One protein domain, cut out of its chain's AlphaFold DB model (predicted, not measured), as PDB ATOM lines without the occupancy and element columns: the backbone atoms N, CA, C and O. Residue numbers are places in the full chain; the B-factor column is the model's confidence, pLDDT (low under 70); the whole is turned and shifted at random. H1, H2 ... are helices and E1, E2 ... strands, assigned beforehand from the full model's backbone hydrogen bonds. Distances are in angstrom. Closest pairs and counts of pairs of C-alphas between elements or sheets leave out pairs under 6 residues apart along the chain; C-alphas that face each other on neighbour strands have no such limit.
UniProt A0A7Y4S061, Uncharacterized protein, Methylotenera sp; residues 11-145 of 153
ATOM      1  N   PHE A  11     -29.849   4.374 -28.293       73.88
ATOM      2  CA  PHE A  11     -29.215   3.067 -28.045       73.88
ATOM      3  C   PHE A  11     -28.615   2.465 -29.323       73.88
ATOM      4  O   PHE A  11     -27.855   1.495 -29.275       73.88
ATOM      5  N   ARG A  12     -28.955   3.034 -30.488       77.62
ATOM      6  CA  ARG A  12     -28.378   2.672 -31.784       77.62
ATOM      7  C   ARG A  12     -28.307   3.878 -32.710       77.62
ATOM      8  O   ARG A  12     -29.263   4.648 -32.776       77.62
ATOM      9  N   GLU A  13     -27.202   3.990 -33.442       87.31
ATOM     10  CA  GLU A  13     -26.925   5.064 -34.398       87.31
ATOM     11  C   GLU A  13     -26.399   4.486 -35.723       87.31
ATOM     12  O   GLU A  13     -25.579   3.567 -35.718       87.31
ATOM     13  N   PHE A  14     -26.868   5.029 -36.850       91.38
ATOM     14  CA  PHE A  14     -26.362   4.756 -38.198       91.38
ATOM     15  C   PHE A  14     -25.977   6.063 -38.870       91.38
ATOM     16  O   PHE A  14     -26.831   6.925 -39.060       91.38
ATOM     17  N   LEU A  15     -24.716   6.183 -39.275       91.81
ATOM     18  CA  LEU A  15     -24.231   7.338 -40.022       91.81
ATOM     19  C   LEU A  15     -24.564   7.197 -41.510       91.81
ATOM     20  O   LEU A  15     -24.345   6.147 -42.120       91.81
ATOM     21  N   LEU A  16     -25.074   8.274 -42.097       93.06
ATOM     22  CA  LEU A  16     -25.287   8.412 -43.530       93.06
ATOM     23  C   LEU A  16     -24.086   9.122 -44.169       93.06
ATOM     24  O   LEU A  16     -23.329   9.841 -43.518       93.06
ATOM     25  N   GLN A  17     -23.909   8.938 -45.479       91.56
ATOM     26  CA  GLN A  17     -22.756   9.481 -46.214       91.56
ATOM     27  C   GLN A  17     -22.693  11.018 -46.204       91.56
ATOM     28  O   GLN A  17     -21.617  11.587 -46.354       91.56
ATOM     29  N   ASN A  18     -23.833  11.689 -46.025       91.69
ATOM     30  CA  ASN A  18     -23.930  13.147 -45.951       91.69
ATOM     31  C   ASN A  18     -23.687  13.713 -44.536       91.69
ATOM     32  O   ASN A  18     -23.785  14.925 -44.355       91.69
ATOM     33  N   GLY A  19     -23.372  12.864 -43.552       92.06
ATOM     34  CA  GLY A  19     -23.171  13.259 -42.155       92.06
ATOM     35  C   GLY A  19     -24.444  13.265 -41.307       92.06
ATOM     36  O   GLY A  19     -24.350  13.452 -40.096       92.06
ATOM     37  N   ASP A  20     -25.611  13.021 -41.906       94.94
ATOM     38  CA  ASP A  20     -26.838  12.767 -41.155       94.94
ATOM     39  C   ASP A  20     -26.732  11.441 -40.402       94.94
ATOM     40  O   ASP A  20     -25.918  10.568 -40.727       94.94
ATOM     41  N   LYS A  21     -27.627  11.241 -39.439       94.12
ATOM     42  CA  LYS A  21     -27.704   9.987 -38.704       94.12
ATOM     43  C   LYS A  21     -29.119   9.512 -38.455       94.12
ATOM     44  O   LYS A  21     -30.023  10.310 -38.232       94.12
ATOM     45  N   ILE A  22     -29.292   8.195 -38.448       95.06
ATOM     46  CA  ILE A  22     -30.512   7.539 -37.983       95.06
ATOM     47  C   ILE A  22     -30.279   7.051 -36.569       95.06
ATOM     48  O   ILE A  22     -29.322   6.320 -36.319       95.06
ATOM     49  N   ILE A  23     -31.167   7.422 -35.663       91.44
ATOM     50  CA  ILE A  23     -31.112   6.999 -34.271       91.44
ATOM     51  C   ILE A  23     -32.407   6.316 -33.865       91.44
ATOM     52  O   ILE A  23     -33.483   6.681 -34.332       91.44
ATOM     53  N   CYS A  24     -32.294   5.336 -32.975       88.75
ATOM     54  CA  CYS A  24     -33.429   4.767 -32.260       88.75
ATOM     55  C   CYS A  24     -33.277   5.087 -30.773       88.75
ATOM     56  O   CYS A  24     -32.198   4.875 -30.205       88.75
ATOM     57  N   THR A  25     -34.334   5.602 -30.159       82.94
ATOM     58  CA  THR A  25     -34.358   5.991 -28.748       82.94
ATOM     59  C   THR A  25     -35.040   4.925 -27.922       82.94
ATOM     60  O   THR A  25     -35.935   4.221 -28.387       82.94
ATOM     61  N   TYR A  26     -34.598   4.765 -26.687       69.88
ATOM     62  CA  TYR A  26     -35.271   3.911 -25.723       69.88
ATOM     63  C   TYR A  26     -35.191   4.583 -24.359       69.88
ATOM     64  O   TYR A  26     -34.175   5.200 -24.054       69.88
ATOM     65  N   SER A  27     -36.258   4.471 -23.570       60.06
ATOM     66  CA  SER A  27     -36.251   4.889 -22.168       60.06
ATOM     67  C   SER A  27     -35.948   3.663 -21.312       60.06
ATOM     68  O   SER A  27     -36.815   2.802 -21.147       60.06
ATOM     69  N   TRP A  28     -34.703   3.527 -20.861       50.62
ATOM     70  CA  TRP A  28     -34.205   2.334 -20.175       50.62
ATOM     71  C   TRP A  28     -34.373   2.419 -18.657       50.62
ATOM     72  O   TRP A  28     -34.784   1.436 -18.039       50.62
ATOM     73  N   ASP A  29     -34.069   3.569 -18.049       52.06
ATOM     74  CA  ASP A  29     -34.005   3.711 -16.586       52.06
ATOM     75  C   ASP A  29     -34.890   4.823 -16.003       52.06
ATOM     76  O   ASP A  29     -34.997   4.944 -14.779       52.06
ATOM     77  N   GLY A  30     -35.581   5.590 -16.851       55.22
ATOM     78  CA  GLY A  30     -36.517   6.633 -16.434       55.22
ATOM     79  C   GLY A  30     -35.846   7.953 -16.058       55.22
ATOM     80  O   GLY A  30     -36.528   8.850 -15.556       55.22
ATOM     81  N   SER A  31     -34.535   8.084 -16.288       62.06
ATOM     82  CA  SER A  31     -33.826   9.367 -16.226       62.06
ATOM     83  C   SER A  31     -34.023  10.210 -17.493       62.06
ATOM     84  O   SER A  31     -33.727  11.410 -17.498       62.06
ATOM     85  N   GLU A  32     -34.549   9.605 -18.559       65.81
ATOM     86  CA  GLU A  32     -34.857  10.279 -19.810       65.81
ATOM     87  C   GLU A  32     -36.020  11.278 -19.640       65.81
ATOM     88  O   GLU A  32     -36.898  11.099 -18.784       65.81
ATOM     89  N   PRO A  33     -36.072  12.357 -20.447       64.31
ATOM     90  CA  PRO A  33     -37.215  13.258 -20.448       64.31
ATOM     91  C   PRO A  33     -38.510  12.477 -20.659       64.31
ATOM     92  O   PRO A  33     -38.579  11.609 -21.522       64.31
ATOM     93  N   LYS A  34     -39.549  12.809 -19.889       64.81
ATOM     94  CA  LYS A  34     -40.850  12.148 -20.002       64.81
ATOM     95  C   LYS A  34     -41.394  12.299 -21.428       64.81
ATOM     96  O   LYS A  34     -41.858  13.377 -21.798       64.81
ATOM     97  N   GLU A  35     -41.334  11.223 -22.206       66.88
ATOM     98  CA  GLU A  35     -41.849  11.181 -23.573       66.88
ATOM     99  C   GLU A  35     -43.375  11.037 -23.567       66.88
ATOM    100  O   GLU A  35     -43.977  10.434 -22.668       66.88
ATOM    101  N   SER A  36     -44.027  11.599 -24.584       72.56
ATOM    102  CA  SER A  36     -45.424  11.269 -24.837       72.56
ATOM    103  C   SER A  36     -45.526   9.816 -25.316       72.56
ATOM    104  O   SER A  36     -44.589   9.275 -25.903       72.56
ATOM    105  N   ILE A  37     -46.684   9.171 -25.123       70.25
ATOM    106  CA  ILE A  37     -46.923   7.828 -25.686       70.25
ATOM    107  C   ILE A  37     -46.713   7.849 -27.205       70.25
ATOM    108  O   ILE A  37     -46.186   6.896 -27.769       70.25
ATOM    109  N   HIS A  38     -47.094   8.943 -27.868       75.44
ATOM    110  CA  HIS A  38     -46.861   9.113 -29.294       75.44
ATOM    111  C   HIS A  38     -45.371   9.017 -29.642       75.44
ATOM    112  O   HIS A  38     -45.019   8.253 -30.537       75.44
ATOM    113  N   ASP A  39     -44.508   9.737 -28.930       76.50
ATOM    114  CA  ASP A  39     -43.076   9.789 -29.243       76.50
ATOM    115  C   ASP A  39     -42.376   8.476 -28.919       76.50
ATOM    116  O   ASP A  39     -41.594   7.990 -29.734       76.50
ATOM    117  N   ALA A  40     -42.768   7.829 -27.819       76.44
ATOM    118  CA  ALA A  40     -42.300   6.489 -27.494       76.44
ATOM    119  C   ALA A  40     -42.636   5.493 -28.623       76.44
ATOM    120  O   ALA A  40     -41.812   4.669 -29.009       76.44
ATOM    121  N   LEU A  41     -43.833   5.573 -29.216       78.31
ATOM    122  CA  LEU A  41     -44.223   4.704 -30.334       78.31
ATOM    123  C   LEU A  41     -43.540   5.062 -31.670       78.31
ATOM    124  O   LEU A  41     -43.493   4.220 -32.573       78.31
ATOM    125  N   HIS A  42     -42.985   6.268 -31.791       85.88
ATOM    126  CA  HIS A  42     -42.295   6.782 -32.977       85.88
ATOM    127  C   HIS A  42     -40.861   7.196 -32.626       85.88
ATOM    128  O   HIS A  42     -40.408   8.304 -32.908       85.88
ATOM    129  N   ASN A  43     -40.144   6.267 -32.007       87.56
ATOM    130  CA  ASN A  43     -38.846   6.469 -31.375       87.56
ATOM    131  C   ASN A  43     -37.637   6.339 -32.322       87.56
ATOM    132  O   ASN A  43     -36.514   6.126 -31.873       87.56
ATOM    133  N   ILE A  44     -37.842   6.438 -33.639       92.50
ATOM    134  CA  ILE A  44     -36.752   6.466 -34.623       92.50
ATOM    135  C   ILE A  44     -36.751   7.821 -35.316       92.50
ATOM    136  O   ILE A  44     -37.791   8.289 -35.780       92.50
ATOM    137  N   PHE A  45     -35.572   8.419 -35.429       93.69
ATOM    138  CA  PHE A  45     -35.391   9.749 -35.992       93.69
ATOM    139  C   PHE A  45     -34.248   9.746 -36.996       93.69
ATOM    140  O   PHE A  45     -33.241   9.063 -36.791       93.69
ATOM    141  N   ARG A  46     -34.371  10.566 -38.038       95.25
ATOM    142  CA  ARG A  46     -33.222  11.058 -38.795       95.25
ATOM    143  C   ARG A  46     -32.864  12.437 -38.291       95.25
ATOM    144  O   ARG A  46     -33.713  13.326 -38.286       95.25
ATOM    145  N   LEU A  47     -31.610  12.601 -37.908       94.69
ATOM    146  CA  LEU A  47     -31.035  13.883 -37.551       94.69
ATOM    147  C   LEU A  47     -30.097  14.343 -38.660       94.69
ATOM    148  O   LEU A  47     -29.390  13.518 -39.246       94.69
ATOM    149  N   ASP A  48     -30.087  15.640 -38.938       95.38
ATOM    150  CA  ASP A  48     -29.052  16.230 -39.778       95.38
ATOM    151  C   ASP A  48     -27.709  16.285 -39.027       95.38
ATOM    152  O   ASP A  48     -27.612  15.977 -37.832       95.38
ATOM    153  N   LYS A  49     -26.651  16.684 -39.736       93.88
ATOM    154  CA  LYS A  49     -25.303  16.868 -39.170       93.88
ATOM    155  C   LYS A  49     -25.241  17.824 -37.964       93.88
ATOM    156  O   LYS A  49     -24.292  17.750 -37.187       93.88
ATOM    157  N   ASP A  50     -26.219  18.719 -37.826       92.75
ATOM    158  CA  ASP A  50     -26.296  19.731 -36.770       92.75
ATOM    159  C   ASP A  50     -27.172  19.252 -35.588       92.75
ATOM    160  O   ASP A  50     -27.260  19.915 -34.551       92.75
ATOM    161  N   GLY A  51     -27.770  18.060 -35.703       88.75
ATOM    162  CA  GLY A  51     -28.599  17.425 -34.682       88.75
ATOM    163  C   GLY A  51     -30.073  17.833 -34.719       88.75
ATOM    164  O   GLY A  51     -30.806  17.510 -33.779       88.75
ATOM    165  N   ASN A  52     -30.520  18.521 -35.772       93.06
ATOM    166  CA  ASN A  52     -31.929  18.859 -35.955       93.06
ATOM    167  C   ASN A  52     -32.690  17.659 -36.515       93.06
ATOM    168  O   ASN A  52     -32.164  16.888 -37.321       93.06
ATOM    169  N   VAL A  53     -33.951  17.510 -36.118       91.81
ATOM    170  CA  VAL A  53     -34.810  16.434 -36.620       91.81
ATOM    171  C   VAL A  53     -35.193  16.707 -38.079       91.81
ATOM    172  O   VAL A  53     -35.920  17.652 -38.372       91.81
ATOM    173  N   VAL A  54     -34.740  15.847 -38.995       95.50
ATOM    174  CA  VAL A  54     -35.157  15.839 -40.409       95.50
ATOM    175  C   VAL A  54     -36.512  15.155 -40.544       95.50
ATOM    176  O   VAL A  54     -37.421  15.666 -41.195       95.50
ATOM    177  N   TRP A  55     -36.653  13.987 -39.917       95.62
ATOM    178  CA  TRP A  55     -37.933  13.305 -39.777       95.62
ATOM    179  C   TRP A  55     -37.963  12.430 -38.524       95.62
ATOM    180  O   TRP A  55     -36.939  11.924 -38.062       95.62
ATOM    181  N   GLN A  56     -39.175  12.225 -38.018       93.38
ATOM    182  CA  GLN A  56     -39.531  11.191 -37.052       93.38
ATOM    183  C   GLN A  56     -40.288  10.086 -37.793       93.38
ATOM    184  O   GLN A  56     -41.080  10.374 -38.698       93.38
ATOM    185  N   VAL A  57     -40.015   8.830 -37.445       93.06
ATOM    186  CA  VAL A  57     -40.586   7.671 -38.133       93.06
ATOM    187  C   VAL A  57     -42.108   7.728 -38.146       93.06
ATOM    188  O   VAL A  57     -42.749   8.012 -37.136       93.06
ATOM    189  N   LYS A  58     -42.698   7.398 -39.292       91.88
ATOM    190  CA  LYS A  58     -44.139   7.198 -39.452       91.88
ATOM    191  C   LYS A  58     -44.385   5.764 -39.864       91.88
ATOM    192  O   LYS A  58     -43.690   5.243 -40.729       91.88
ATOM    193  N   ARG A  59     -45.377   5.112 -39.269       86.88
ATOM    194  CA  ARG A  59     -45.766   3.764 -39.686       86.88
ATOM    195  C   ARG A  59     -46.755   3.856 -40.834       86.88
ATOM    196  O   ARG A  59     -47.705   4.631 -40.771       86.88
ATOM    197  N   ASP A  60     -46.537   3.059 -41.870       84.81
ATOM    198  CA  ASP A  60     -47.530   2.870 -42.920       84.81
ATOM    199  C   ASP A  60     -48.667   1.994 -42.369       84.81
ATOM    200  O   ASP A  60     -48.580   0.765 -42.317       84.81
ATOM    201  N   GLU A  61     -49.731   2.648 -41.899       64.56
ATOM    202  CA  GLU A  61     -50.905   2.004 -41.297       64.56
ATOM    203  C   GLU A  61     -51.775   1.248 -42.328       64.56
ATOM    204  O   GLU A  61     -52.768   0.620 -41.957       64.56
ATOM    205  N   GLN A  62     -51.418   1.243 -43.622       58.06
ATOM    206  CA  GLN A  62     -52.212   0.568 -44.658       58.06
ATOM    207  C   GLN A  62     -52.153  -0.970 -44.589       58.06
ATOM    208  O   GLN A  62     -52.961  -1.652 -45.227       58.06
ATOM    209  N   THR A  63     -51.247  -1.558 -43.803       51.34
ATOM    210  CA  THR A  63     -51.083  -3.020 -43.736       51.34
ATOM    211  C   THR A  63     -52.029  -3.663 -42.703       51.34
ATOM    212  O   THR A  63     -51.704  -3.813 -41.526       51.34
ATOM    213  N   LYS A  64     -53.226  -4.086 -43.140       47.75
ATOM    214  CA  LYS A  64     -54.169  -4.894 -42.335       47.75
ATOM    215  C   LYS A  64     -53.619  -6.315 -42.142       47.75
ATOM    216  O   LYS A  64     -53.799  -7.165 -43.006       47.75
ATOM    217  N   LEU A  65     -52.945  -6.580 -41.022       49.28
ATOM    218  CA  LEU A  65     -52.104  -7.780 -40.869       49.28
ATOM    219  C   LEU A  65     -52.669  -8.953 -40.070       49.28
ATOM    220  O   LEU A  65     -51.958  -9.929 -39.843       49.28
ATOM    221  N   TYR A  66     -53.929  -8.920 -39.657       51.31
ATOM    222  CA  TYR A  66     -54.432  -9.964 -38.772       51.31
ATOM    223  C   TYR A  66     -55.581 -10.744 -39.412       51.31
ATOM    224  O   TYR A  66     -56.609 -10.148 -39.741       51.31
ATOM    225  N   PRO A  67     -55.453 -12.081 -39.550       46.47
ATOM    226  CA  PRO A  67     -56.610 -12.955 -39.690       46.47
ATOM    227  C   PRO A  67     -57.625 -12.623 -38.585       46.47
ATOM    228  O   PRO A  67     -57.227 -12.297 -37.463       46.47
ATOM    229  N   LYS A  68     -58.926 -12.704 -38.886       50.12
ATOM    230  CA  LYS A  68     -60.022 -12.284 -37.984       50.12
ATOM    231  C   LYS A  68     -59.915 -12.852 -36.557       50.12
ATOM    232  O   LYS A  68     -60.361 -12.215 -35.608       50.12
ATOM    233  N   ASP A  69     -59.284 -14.010 -36.385       45.06
ATOM    234  CA  ASP A  69     -59.119 -14.663 -35.081       45.06
ATOM    235  C   ASP A  69     -58.045 -14.010 -34.194       45.06
ATOM    236  O   ASP A  69     -58.147 -14.044 -32.967       45.06
ATOM    237  N   TRP A  70     -57.044 -13.357 -34.791       43.44
ATOM    238  CA  TRP A  70     -56.021 -12.613 -34.051       43.44
ATOM    239  C   TRP A  70     -56.531 -11.233 -33.613       43.44
ATOM    240  O   TRP A  70     -56.207 -10.787 -32.514       43.44
ATOM    241  N   GLN A  71     -57.415 -10.615 -34.409       48.50
ATOM    242  CA  GLN A  71     -58.138  -9.391 -34.028       48.50
ATOM    243  C   GLN A  71     -58.986  -9.609 -32.761       48.50
ATOM    244  O   GLN A  71     -58.943  -8.805 -31.835       48.50
ATOM    245  N   LYS A  72     -59.665 -10.758 -32.647       45.88
ATOM    246  CA  LYS A  72     -60.469 -11.095 -31.456       45.88
ATOM    247  C   LYS A  72     -59.648 -11.288 -30.176       45.88
ATOM    248  O   LYS A  72     -60.146 -11.030 -29.083       45.88
ATOM    249  N   ARG A  73     -58.404 -11.777 -30.272       43.62
ATOM    250  CA  ARG A  73     -57.519 -11.926 -29.099       43.62
ATOM    251  C   ARG A  73     -56.897 -10.598 -28.683       43.62
ATOM    252  O   ARG A  73     -56.758 -10.361 -27.486       43.62
ATOM    253  N   SER A  74     -56.568  -9.733 -29.639       43.66
ATOM    254  CA  SER A  74     -55.994  -8.420 -29.352       43.66
ATOM    255  C   SER A  74     -57.020  -7.436 -28.776       43.66
ATOM    256  O   SER A  74     -56.666  -6.645 -27.908       43.66
ATOM    257  N   GLU A  75     -58.305  -7.556 -29.124       45.56
ATOM    258  CA  GLU A  75     -59.408  -6.770 -28.539       45.56
ATOM    259  C   GLU A  75     -59.496  -6.843 -27.003       45.56
ATOM    260  O   GLU A  75     -59.845  -5.851 -26.362       45.56
ATOM    261  N   ARG A  76     -59.129  -7.973 -26.381       43.25
ATOM    262  CA  ARG A  76     -59.092  -8.096 -24.909       43.25
ATOM    263  C   ARG A  76     -57.929  -7.332 -24.267       43.25
ATOM    264  O   ARG A  76     -58.069  -6.876 -23.136       43.25
ATOM    265  N   SER A  77     -56.825  -7.167 -24.987       40.34
ATOM    266  CA  SER A  77     -55.621  -6.446 -24.546       40.34
ATOM    267  C   SER A  77     -55.665  -4.948 -24.902       40.34
ATOM    268  O   SER A  77     -54.942  -4.145 -24.319       40.34
ATOM    269  N   ASN A  78     -56.555  -4.559 -25.825       40.97
ATOM    270  CA  ASN A  78     -56.704  -3.217 -26.408       40.97
ATOM    271  C   ASN A  78     -57.223  -2.120 -25.461       40.97
ATOM    272  O   ASN A  78     -57.310  -0.967 -25.869       40.97
ATOM    273  N   LYS A  79     -57.587  -2.430 -24.211       39.53
ATOM    274  CA  LYS A  79     -58.037  -1.393 -23.262       39.53
ATOM    275  C   LYS A  79     -56.901  -0.537 -22.689       39.53
ATOM    276  O   LYS A  79     -57.192   0.480 -22.075       39.53
ATOM    277  N   ILE A  80     -55.642  -0.943 -22.871       42.47
ATOM    278  CA  ILE A  80     -54.472  -0.267 -22.279       42.47
ATOM    279  C   ILE A  80     -53.759   0.645 -23.293       42.47
ATOM    280  O   ILE A  80     -53.147   1.632 -22.905       42.47
ATOM    281  N   PHE A  81     -53.888   0.368 -24.592       40.47
ATOM    282  CA  PHE A  81     -53.279   1.148 -25.666       40.47
ATOM    283  C   PHE A  81     -54.375   1.489 -26.670       40.47
ATOM    284  O   PHE A  81     -54.887   0.582 -27.319       40.47
ATOM    285  N   GLU A  82     -54.769   2.759 -26.757       39.09
ATOM    286  CA  GLU A  82     -55.837   3.297 -27.616       39.09
ATOM    287  C   GLU A  82     -55.732   2.829 -29.086       39.09
ATOM    288  O   GLU A  82     -55.198   3.516 -29.951       39.09
ATOM    289  N   GLY A  83     -56.218   1.625 -29.390       37.03
ATOM    290  CA  GLY A  83     -56.324   1.093 -30.750       37.03
ATOM    291  C   GLY A  83     -55.013   0.797 -31.493       37.03
ATOM    292  O   GLY A  83     -55.079   0.427 -32.665       37.03
ATOM    293  N   LYS A  84     -53.830   0.913 -30.875       46.47
ATOM    294  CA  LYS A  84     -52.542   0.713 -31.569       46.47
ATOM    295  C   LYS A  84     -51.834  -0.551 -31.088       46.47
ATOM    296  O   LYS A  84     -51.185  -0.577 -30.052       46.47
ATOM    297  N   HIS A  85     -51.941  -1.608 -31.892       49.19
ATOM    298  CA  HIS A  85     -51.361  -2.947 -31.694       49.19
ATOM    299  C   HIS A  85     -49.823  -3.023 -31.672       49.19
ATOM    300  O   HIS A  85     -49.261  -4.089 -31.907       49.19
ATOM    301  N   GLN A  86     -49.115  -1.911 -31.509       62.75
ATOM    302  CA  GLN A  86     -47.718  -1.843 -31.900       62.75
ATOM    303  C   GLN A  86     -46.954  -0.968 -30.906       62.75
ATOM    304  O   GLN A  86     -47.068   0.253 -30.973       62.75
ATOM    305  N   GLY A  87     -46.190  -1.594 -30.004       70.06
ATOM    306  CA  GLY A  87     -45.307  -0.925 -29.040       70.06
ATOM    307  C   GLY A  87     -44.180  -0.092 -29.682       70.06
ATOM    308  O   GLY A  87     -44.174   0.107 -30.899       70.06
ATOM    309  N   PRO A  88     -43.219   0.420 -28.897       80.00
ATOM    310  CA  PRO A  88     -42.052   1.135 -29.423       80.00
ATOM    311  C   PRO A  88     -41.181   0.224 -30.303       80.00
ATOM    312  O   PRO A  88     -41.198  -1.002 -30.142       80.00
ATOM    313  N   PHE A  89     -40.399   0.805 -31.221       85.75
ATOM    314  CA  PHE A  89     -39.373   0.042 -31.934       85.75
ATOM    315  C   PHE A  89     -38.232  -0.304 -30.970       85.75
ATOM    316  O   PHE A  89     -37.631   0.580 -30.377       85.75
ATOM    317  N   ALA A  90     -37.896  -1.576 -30.806       83.06
ATOM    318  CA  ALA A  90     -36.858  -1.998 -29.866       83.06
ATOM    319  C   ALA A  90     -35.497  -2.220 -30.497       83.06
ATOM    320  O   ALA A  90     -34.485  -2.260 -29.805       83.06
ATOM    321  N   ARG A  91     -35.458  -2.462 -31.807       85.94
ATOM    322  CA  ARG A  91     -34.198  -2.684 -32.512       85.94
ATOM    323  C   ARG A  91     -34.303  -2.293 -33.974       85.94
ATOM    324  O   ARG A  91     -35.344  -2.461 -34.604       85.94
ATOM    325  N   LEU A  92     -33.175  -1.835 -34.498       91.25
ATOM    326  CA  LEU A  92     -32.908  -1.686 -35.929       91.25
ATOM    327  C   LEU A  92     -32.003  -2.826 -36.418       91.25
ATOM    328  O   LEU A  92     -31.398  -3.507 -35.590       91.25
ATOM    329  N   SER A  93     -31.876  -3.056 -37.723       92.06
ATOM    330  CA  SER A  93     -30.948  -4.065 -38.269       92.06
ATOM    331  C   SER A  93     -29.512  -3.602 -38.099       92.06
ATOM    332  O   SER A  93     -29.268  -2.416 -37.974       92.06
ATOM    333  N   THR A  94     -28.543  -4.517 -38.088       90.25
ATOM    334  CA  THR A  94     -27.111  -4.156 -38.039       90.25
ATOM    335  C   THR A  94     -26.610  -3.525 -39.332       90.25
ATOM    336  O   THR A  94     -25.641  -2.780 -39.306       90.25
ATOM    337  N   ASN A  95     -27.251  -3.841 -40.454       93.44
ATOM    338  CA  ASN A  95     -26.877  -3.387 -41.786       93.44
ATOM    339  C   ASN A  95     -28.113  -2.812 -42.481       93.44
ATOM    340  O   ASN A  95     -29.252  -3.153 -42.132       93.44
ATOM    341  N   PHE A  96     -27.882  -2.005 -43.508       95.44
ATOM    342  CA  PHE A  96     -28.904  -1.677 -44.487       95.44
ATOM    343  C   PHE A  96     -29.205  -2.916 -45.329       95.44
ATOM    344  O   PHE A  96     -28.294  -3.639 -45.737       95.44
ATOM    345  N   ILE A  97     -30.482  -3.164 -45.591       96.31
ATOM    346  CA  ILE A  97     -30.975  -4.351 -46.284       96.31
ATOM    347  C   ILE A  97     -31.637  -3.925 -47.587       96.31
ATOM    348  O   ILE A  97     -32.389  -2.953 -47.602       96.31
ATOM    349  N   LYS A  98     -31.387  -4.644 -48.685       96.44
ATOM    350  CA  LYS A  98     -32.099  -4.399 -49.942       96.44
ATOM    351  C   LYS A  98     -33.600  -4.604 -49.726       96.44
ATOM    352  O   LYS A  98     -34.014  -5.651 -49.219       96.44
ATOM    353  N   ARG A  99     -34.407  -3.627 -50.126       95.25
ATOM    354  CA  ARG A  99     -35.860  -3.654 -49.942       95.25
ATOM    355  C   ARG A  99     -36.490  -4.926 -50.515       95.25
ATOM    356  O   ARG A  99     -36.094  -5.410 -51.575       95.25
ATOM    357  N   GLY A 100     -37.476  -5.468 -49.808       91.88
ATOM    358  CA  GLY A 100     -38.245  -6.640 -50.220       91.88
ATOM    359  C   GLY A 100     -37.489  -7.964 -50.132       91.88
ATOM    360  O   GLY A 100     -38.014  -8.984 -50.568       91.88
ATOM    361  N   THR A 101     -36.264  -7.976 -49.594       93.19
ATOM    362  CA  THR A 101     -35.462  -9.205 -49.451       93.19
ATOM    363  C   THR A 101     -35.513  -9.807 -48.050       93.19
ATOM    364  O   THR A 101     -34.935 -10.871 -47.822       93.19
ATOM    365  N   TYR A 102     -36.195  -9.147 -47.107       90.75
ATOM    366  CA  TYR A 102     -36.365  -9.672 -45.762       90.75
ATOM    367  C   TYR A 102     -37.280 -10.898 -45.754       90.75
ATOM    368  O   TYR A 102     -38.413 -10.862 -46.236       90.75
ATOM    369  N   ASN A 103     -36.786 -11.964 -45.136       87.31
ATOM    370  CA  ASN A 103     -37.547 -13.149 -44.796       87.31
ATOM    371  C   ASN A 103     -37.282 -13.463 -43.322       87.31
ATOM    372  O   ASN A 103     -36.137 -13.468 -42.891       87.31
ATOM    373  N   GLU A 104     -38.330 -13.671 -42.531       82.06
ATOM    374  CA  GLU A 104     -38.181 -13.940 -41.098       82.06
ATOM    375  C   GLU A 104     -37.724 -15.381 -40.817       82.06
ATOM    376  O   GLU A 104     -37.129 -15.656 -39.774       82.06
ATOM    377  N   PHE A 105     -37.964 -16.289 -41.763       82.62
ATOM    378  CA  PHE A 105     -37.615 -17.706 -41.661       82.62
ATOM    379  C   PHE A 105     -36.242 -18.039 -42.244       82.62
ATOM    380  O   PHE A 105     -35.757 -19.157 -42.077       82.62
ATOM    381  N   GLU A 106     -35.616 -17.085 -42.926       85.25
ATOM    382  CA  GLU A 106     -34.350 -17.285 -43.615       85.25
ATOM    383  C   GLU A 106     -33.381 -16.166 -43.266       85.25
ATOM    384  O   GLU A 106     -33.744 -15.002 -43.111       85.25
ATOM    385  N   GLU A 107     -32.102 -16.507 -43.174       84.56
ATOM    386  CA  GLU A 107     -31.084 -15.485 -43.032       84.56
ATOM    387  C   GLU A 107     -31.024 -14.626 -44.305       84.56
ATOM    388  O   GLU A 107     -30.857 -15.145 -45.408       84.56
ATOM    389  N   THR A 108     -31.106 -13.298 -44.164       86.00
ATOM    390  CA  THR A 108     -30.977 -12.387 -45.309       86.00
ATOM    391  C   THR A 108     -29.607 -12.570 -45.974       86.00
ATOM    392  O   THR A 108     -28.597 -12.308 -45.317       86.00
ATOM    393  N   PRO A 109     -29.517 -12.958 -47.258       87.44
ATOM    394  CA  PRO A 109     -28.238 -13.191 -47.924       87.44
ATOM    395  C   PRO A 109     -27.277 -11.999 -47.834       87.44
ATOM    396  O   PRO A 109     -27.689 -10.854 -48.014       87.44
ATOM    397  N   ALA A 110     -25.976 -12.260 -47.646       88.06
ATOM    398  CA  ALA A 110     -24.954 -11.212 -47.510       88.06
ATOM    399  C   ALA A 110     -24.937 -10.216 -48.687       88.06
ATOM    400  O   ALA A 110     -24.746  -9.023 -48.483       88.06
ATOM    401  N   LYS A 111     -25.235 -10.680 -49.910       91.62
ATOM    402  CA  LYS A 111     -25.357  -9.835 -51.116       91.62
ATOM    403  C   LYS A 111     -26.445  -8.754 -51.038       91.62
ATOM    404  O   LYS A 111     -26.455  -7.852 -51.867       91.62
ATOM    405  N   TYR A 112     -27.381  -8.872 -50.098       93.88
ATOM    406  CA  TYR A 112     -28.453  -7.904 -49.865       93.88
ATOM    407  C   TYR A 112     -28.206  -7.040 -48.630       93.88
ATOM    408  O   TYR A 112     -29.087  -6.278 -48.248       93.88
ATOM    409  N   ARG A 113     -27.030  -7.147 -48.004       94.25
ATOM    410  CA  ARG A 113     -26.628  -6.333 -46.858       94.25
ATOM    411  C   ARG A 113     -25.636  -5.267 -47.301       94.25
ATOM    412  O   ARG A 113     -24.816  -5.495 -48.189       94.25
ATOM    413  N   SER A 114     -25.683  -4.108 -46.662       93.88
ATOM    414  CA  SER A 114     -24.670  -3.075 -46.825       93.88
ATOM    415  C   SER A 114     -24.431  -2.322 -45.526       93.88
ATOM    416  O   SER A 114     -25.373  -1.981 -44.818       93.88
ATOM    417  N   ASP A 115     -23.168  -2.021 -45.243       92.25
ATOM    418  CA  ASP A 115     -22.778  -1.156 -44.120       92.25
ATOM    419  C   ASP A 115     -22.980   0.329 -44.434       92.25
ATOM    420  O   ASP A 115     -22.955   1.172 -43.545       92.25
ATOM    421  N   THR A 116     -23.205   0.656 -45.709       92.25
ATOM    422  CA  THR A 116     -23.460   2.021 -46.169       92.25
ATOM    423  C   THR A 116     -24.841   2.098 -46.784       92.25
ATOM    424  O   THR A 116     -25.257   1.201 -47.520       92.25
ATOM    425  N   TRP A 117     -25.553   3.180 -46.490       92.12
ATOM    426  CA  TRP A 117     -26.843   3.418 -47.109       92.12
ATOM    427  C   TRP A 117     -26.693   3.664 -48.618       92.12
ATOM    428  O   TRP A 117     -25.735   4.300 -49.066       92.12
ATOM    429  N   LYS A 118     -27.653   3.145 -49.389       92.31
ATOM    430  CA  LYS A 118     -27.780   3.303 -50.842       92.31
ATOM    431  C   LYS A 118     -29.266   3.404 -51.203       92.31
ATOM    432  O   LYS A 118     -30.092   2.865 -50.458       92.31
ATOM    433  N   PRO A 119     -29.619   3.997 -52.356       92.81
ATOM    434  CA  PRO A 119     -30.980   3.917 -52.875       92.81
ATOM    435  C   PRO A 119     -31.471   2.462 -52.929       92.81
ATOM    436  O   PRO A 119     -30.686   1.561 -53.227       92.81
ATOM    437  N   ASP A 120     -32.756   2.240 -52.640       93.19
ATOM    438  CA  ASP A 120     -33.403   0.914 -52.537       93.19
ATOM    439  C   ASP A 120     -32.977   0.046 -51.327       93.19
ATOM    440  O   ASP A 120     -33.367  -1.118 -51.210       93.19
ATOM    441  N   TYR A 121     -32.212   0.601 -50.384       95.62
ATOM    442  CA  TYR A 121     -31.905  -0.062 -49.117       95.62
ATOM    443  C   TYR A 121     -32.665   0.572 -47.947       95.62
ATOM    444  O   TYR A 121     -32.850   1.788 -47.872       95.62
ATOM    445  N   VAL A 122     -33.078  -0.279 -47.014       96.81
ATOM    446  CA  VAL A 122     -33.877   0.047 -45.829       96.81
ATOM    447  C   VAL A 122     -33.154  -0.387 -44.560       96.81
ATOM    448  O   VAL A 122     -32.255  -1.228 -44.602       96.81
ATOM    449  N   LEU A 123     -33.569   0.141 -43.413       96.31
ATOM    450  CA  LEU A 123     -33.301  -0.516 -42.132       96.31
ATOM    451  C   LEU A 123     -34.503  -1.377 -41.764       96.31
ATOM    452  O   LEU A 123     -35.644  -0.963 -41.950       96.31
ATOM    453  N   LEU A 124     -34.263  -2.563 -41.218       94.31
ATOM    454  CA  LEU A 124     -35.346  -3.322 -40.602       94.31
ATOM    455  C   LEU A 124     -35.545  -2.809 -39.182       94.31
ATOM    456  O   LEU A 124     -34.580  -2.692 -38.432       94.31
ATOM    457  N   ALA A 125     -36.783  -2.502 -38.821       92.31
ATOM    458  CA  ALA A 125     -37.158  -2.014 -37.507       92.31
ATOM    459  C   ALA A 125     -38.157  -2.979 -36.872       92.31
ATOM    460  O   ALA A 125     -39.200  -3.287 -37.444       92.31
ATOM    461  N   TRP A 126     -37.848  -3.454 -35.675       88.56
ATOM    462  CA  TRP A 126     -38.707  -4.361 -34.930       88.56
ATOM    463  C   TRP A 126     -39.418  -3.555 -33.813       88.56
ATOM    464  O   TRP A 126     -38.734  -2.873 -33.059       88.56
ATOM    465  N   VAL A 127     -40.765  -3.629 -33.712       81.81
ATOM    466  CA  VAL A 127     -41.686  -3.263 -32.569       81.81
ATOM    467  C   VAL A 127     -42.027  -4.291 -31.428       81.81
ATOM    468  O   VAL A 127     -42.529  -5.370 -31.756       81.81
ATOM    469  N   TYR A 128     -41.822  -3.959 -30.128       71.69
ATOM    470  CA  TYR A 128     -41.865  -4.929 -28.995       71.69
ATOM    471  C   TYR A 128     -43.061  -5.885 -29.066       71.69
ATOM    472  O   TYR A 128     -44.201  -5.441 -29.231       71.69
ATOM    473  N   GLY A 129     -42.803  -7.191 -28.938       70.81
ATOM    474  CA  GLY A 129     -43.776  -8.239 -29.219       70.81
ATOM    475  C   GLY A 129     -43.665  -8.726 -30.662       70.81
ATOM    476  O   GLY A 129     -42.730  -9.442 -31.008       70.81
ATOM    477  N   ARG A 130     -44.643  -8.390 -31.514       72.62
ATOM    478  CA  ARG A 130     -44.703  -8.900 -32.893       72.62
ATOM    479  C   ARG A 130     -44.842  -7.777 -33.909       72.62
ATOM    480  O   ARG A 130     -45.894  -7.150 -34.023       72.62
ATOM    481  N   GLY A 131     -43.794  -7.577 -34.699       80.75
ATOM    482  CA  GLY A 131     -43.778  -6.569 -35.750       80.75
ATOM    483  C   GLY A 131     -42.391  -6.361 -36.339       80.75
ATOM    484  O   GLY A 131     -41.440  -6.125 -35.593       80.75
ATOM    485  N   VAL A 132     -42.293  -6.403 -37.666       88.00
ATOM    486  CA  VAL A 132     -41.094  -6.052 -38.435       88.00
ATOM    487  C   VAL A 132     -41.475  -5.075 -39.535       88.00
ATOM    488  O   VAL A 132     -42.493  -5.251 -40.208       88.00
ATOM    489  N   TYR A 133     -40.659  -4.044 -39.706       91.94
ATOM    490  CA  TYR A 133     -40.890  -2.969 -40.656       91.94
ATOM    491  C   TYR A 133     -39.658  -2.729 -41.508       91.94
ATOM    492  O   TYR A 133     -38.543  -2.725 -40.998       91.94
ATOM    493  N   GLU A 134     -39.868  -2.457 -42.787       95.19
ATOM    494  CA  GLU A 134     -38.873  -1.835 -43.648       95.19
ATOM    495  C   GLU A 134     -38.974  -0.319 -43.493       95.19
ATOM    496  O   GLU A 134     -39.950   0.294 -43.928       95.19
ATOM    497  N   LEU A 135     -37.973   0.280 -42.854       96.44
ATOM    498  CA  LEU A 135     -37.836   1.721 -42.707       96.44
ATOM    499  C   LEU A 135     -37.120   2.311 -43.918       96.44
ATOM    500  O   LEU A 135     -35.932   2.067 -44.150       96.44
ATOM    501  N   ASP A 136     -37.856   3.126 -44.658       95.88
ATOM    502  CA  ASP A 136     -37.331   3.955 -45.726       95.88
ATOM    503  C   ASP A 136     -36.575   5.163 -45.148       95.88
ATOM    504  O   ASP A 136     -37.138   5.994 -44.438       95.88
ATOM    505  N   ILE A 137     -35.279   5.248 -45.450       95.50
ATOM    506  CA  ILE A 137     -34.362   6.249 -44.881       95.50
ATOM    507  C   ILE A 137     -34.571   7.646 -45.482       95.50
ATOM    508  O   ILE A 137     -34.293   8.666 -44.840       95.50
ATOM    509  N   GLU A 138     -35.070   7.708 -46.714       93.81
ATOM    510  CA  GLU A 138     -35.330   8.972 -47.397       93.81
ATOM    511  C   GLU A 138     -36.599   9.621 -46.849       93.81
ATOM    512  O   GLU A 138     -36.608  10.821 -46.583       93.81
ATOM    513  N   THR A 139     -37.644   8.824 -46.621       94.88
ATOM    514  CA  THR A 139     -38.984   9.329 -46.277       94.88
ATOM    515  C   THR A 139     -39.345   9.227 -44.795       94.88
ATOM    516  O   THR A 139     -40.287   9.884 -44.354       94.88
ATOM    517  N   GLY A 140     -38.647   8.389 -44.025       95.38
ATOM    518  CA  GLY A 140     -39.009   8.080 -42.641       95.38
ATOM    519  C   GLY A 140     -40.247   7.190 -42.509       95.38
ATOM    520  O   GLY A 140     -40.786   7.048 -41.412       95.38
ATOM    521  N   ILE A 141     -40.726   6.593 -43.604       94.81
ATOM    522  CA  ILE A 141     -41.892   5.708 -43.591       94.81
ATOM    523  C   ILE A 141     -41.441   4.269 -43.315       94.81
ATOM    524  O   ILE A 141     -40.651   3.686 -44.055       94.81
ATOM    525  N   ALA A 142     -41.977   3.683 -42.250       93.62
ATOM    526  CA  ALA A 142     -41.801   2.291 -41.866       93.62
ATOM    527  C   ALA A 142     -42.981   1.453 -42.375       93.62
ATOM    528  O   ALA A 142     -44.094   1.548 -41.851       93.62
ATOM    529  N   LYS A 143     -42.736   0.603 -43.373       91.62
ATOM    530  CA  LYS A 143     -43.739  -0.303 -43.950       91.62
ATOM    531  C   LYS A 143     -43.699  -1.660 -43.270       91.62
ATOM    532  O   LYS A 143     -42.637  -2.267 -43.184       91.62
ATOM    533  N   ASN A 144     -44.842  -2.165 -42.817       87.38
ATOM    534  CA  ASN A 144     -44.888  -3.460 -42.148       87.38
ATOM    535  C   ASN A 144     -44.629  -4.614 -43.140       87.38
ATOM    536  O   ASN A 144     -45.270  -4.704 -44.187       87.38
ATOM    537  N   VAL A 145     -43.704  -5.504 -42.782       87.50
ATOM    538  CA  VAL A 145     -43.311  -6.708 -43.539       87.50
ATOM    539  C   VAL A 145     -43.379  -7.981 -42.681       87.50
ATOM    540  O   VAL A 145     -42.751  -8.992 -42.988       87.50
TER     541      VAL A 145
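AT A GLANCE: This is residues 11 to 145 of the 153 residues of an uncharacterized protein of Methylotenera sp (UniProt A0A7Y4S061). A small sandwich of two sheets, E1 to E4 in one and E5 to E10 in the other, is joined where E4 runs on into E5, and the helix H2 lies far off at one end of the long axis, on neither sheet. Residues 29 to 34 stick out from the body. The printed part has 135 residues, with strands and helices in the order E1 E2 H1 E3 E4 E5 H2 E6 E7 E8 E9 E10; the class is mixed, with under half of the residues in named elements. One sheet has the order E1 E2 E3 E4 and is antiparallel; the other is branched and mixed. The whole is compact, with a radius of gyration of the C-alphas of 15.7 A and spans of 46 by 38 by 25 A.

HOW THE PARTS SIT: E1, residues 11 to 15, and E2, residues 21 to 25, form a hairpin, with N 14 and O 22 2.8 A apart, within hydrogen-bond range. H1, residues 37 to 41, only grazes the branched sheet, with residues 40 to 41. E3, residues 44 to 47, is antiparallel to E2, with N 23 and O 45 at 2.9 A, and forms a hairpin with E4, residues 53 to 56, with N 54 and O 46 at 2.8 A. E4 runs on into E5, residues 58 to 60, at 40 degrees. H2, residues 68 to 77, is on neither sheet. E6, residues 89 to 92, and E7, residues 96 to 98, lie on one side of E8, residues 121 to 127, with N 90 and O 126 at 2.7 A and N 97 and O 122 at 2.8 A. E9, residues 132 to 136, lies on the other side of E8, with N 125 and O 133 at 2.8 A. E10, residues 141 to 144, is antiparallel to E9, with N 134 and O 143 at 2.8 A, and parallel to E5, with N 60 and O 142 at 2.9 A. E7 E8 E9 E10 is a meander, each strand the antiparallel neighbour of the one before. In the sandwich, two sheets face to face, the closest C-alphas of E2 and E6 are those of Cys 24 and Leu 92, 7.4 A apart. The O i to N i+4 pair of H1 is within hydrogen-bond range, and 3 of 6 are in H2.

IN THESE COORDINATES: E1 begins at C-alpha 11 (-29.215, 3.067, -28.045) and is 13.7 A long. H2, 15.3 A long, begins at C-alpha 68 (-60.022, -12.284, -37.984). E8 is 19.5 A long. E10 ends at C-alpha 144 (-44.888, -3.460, -42.148).

THE WHOLE: The C-alphas farthest apart, of Asp 50 and Asp 69, are 47.6 A apart. The printed part has no cut. The links E2 to H1, H2 to E6 and E7 to E8 are long. The pLDDT is under 70 in residues 26 to 35 and 61 to 86.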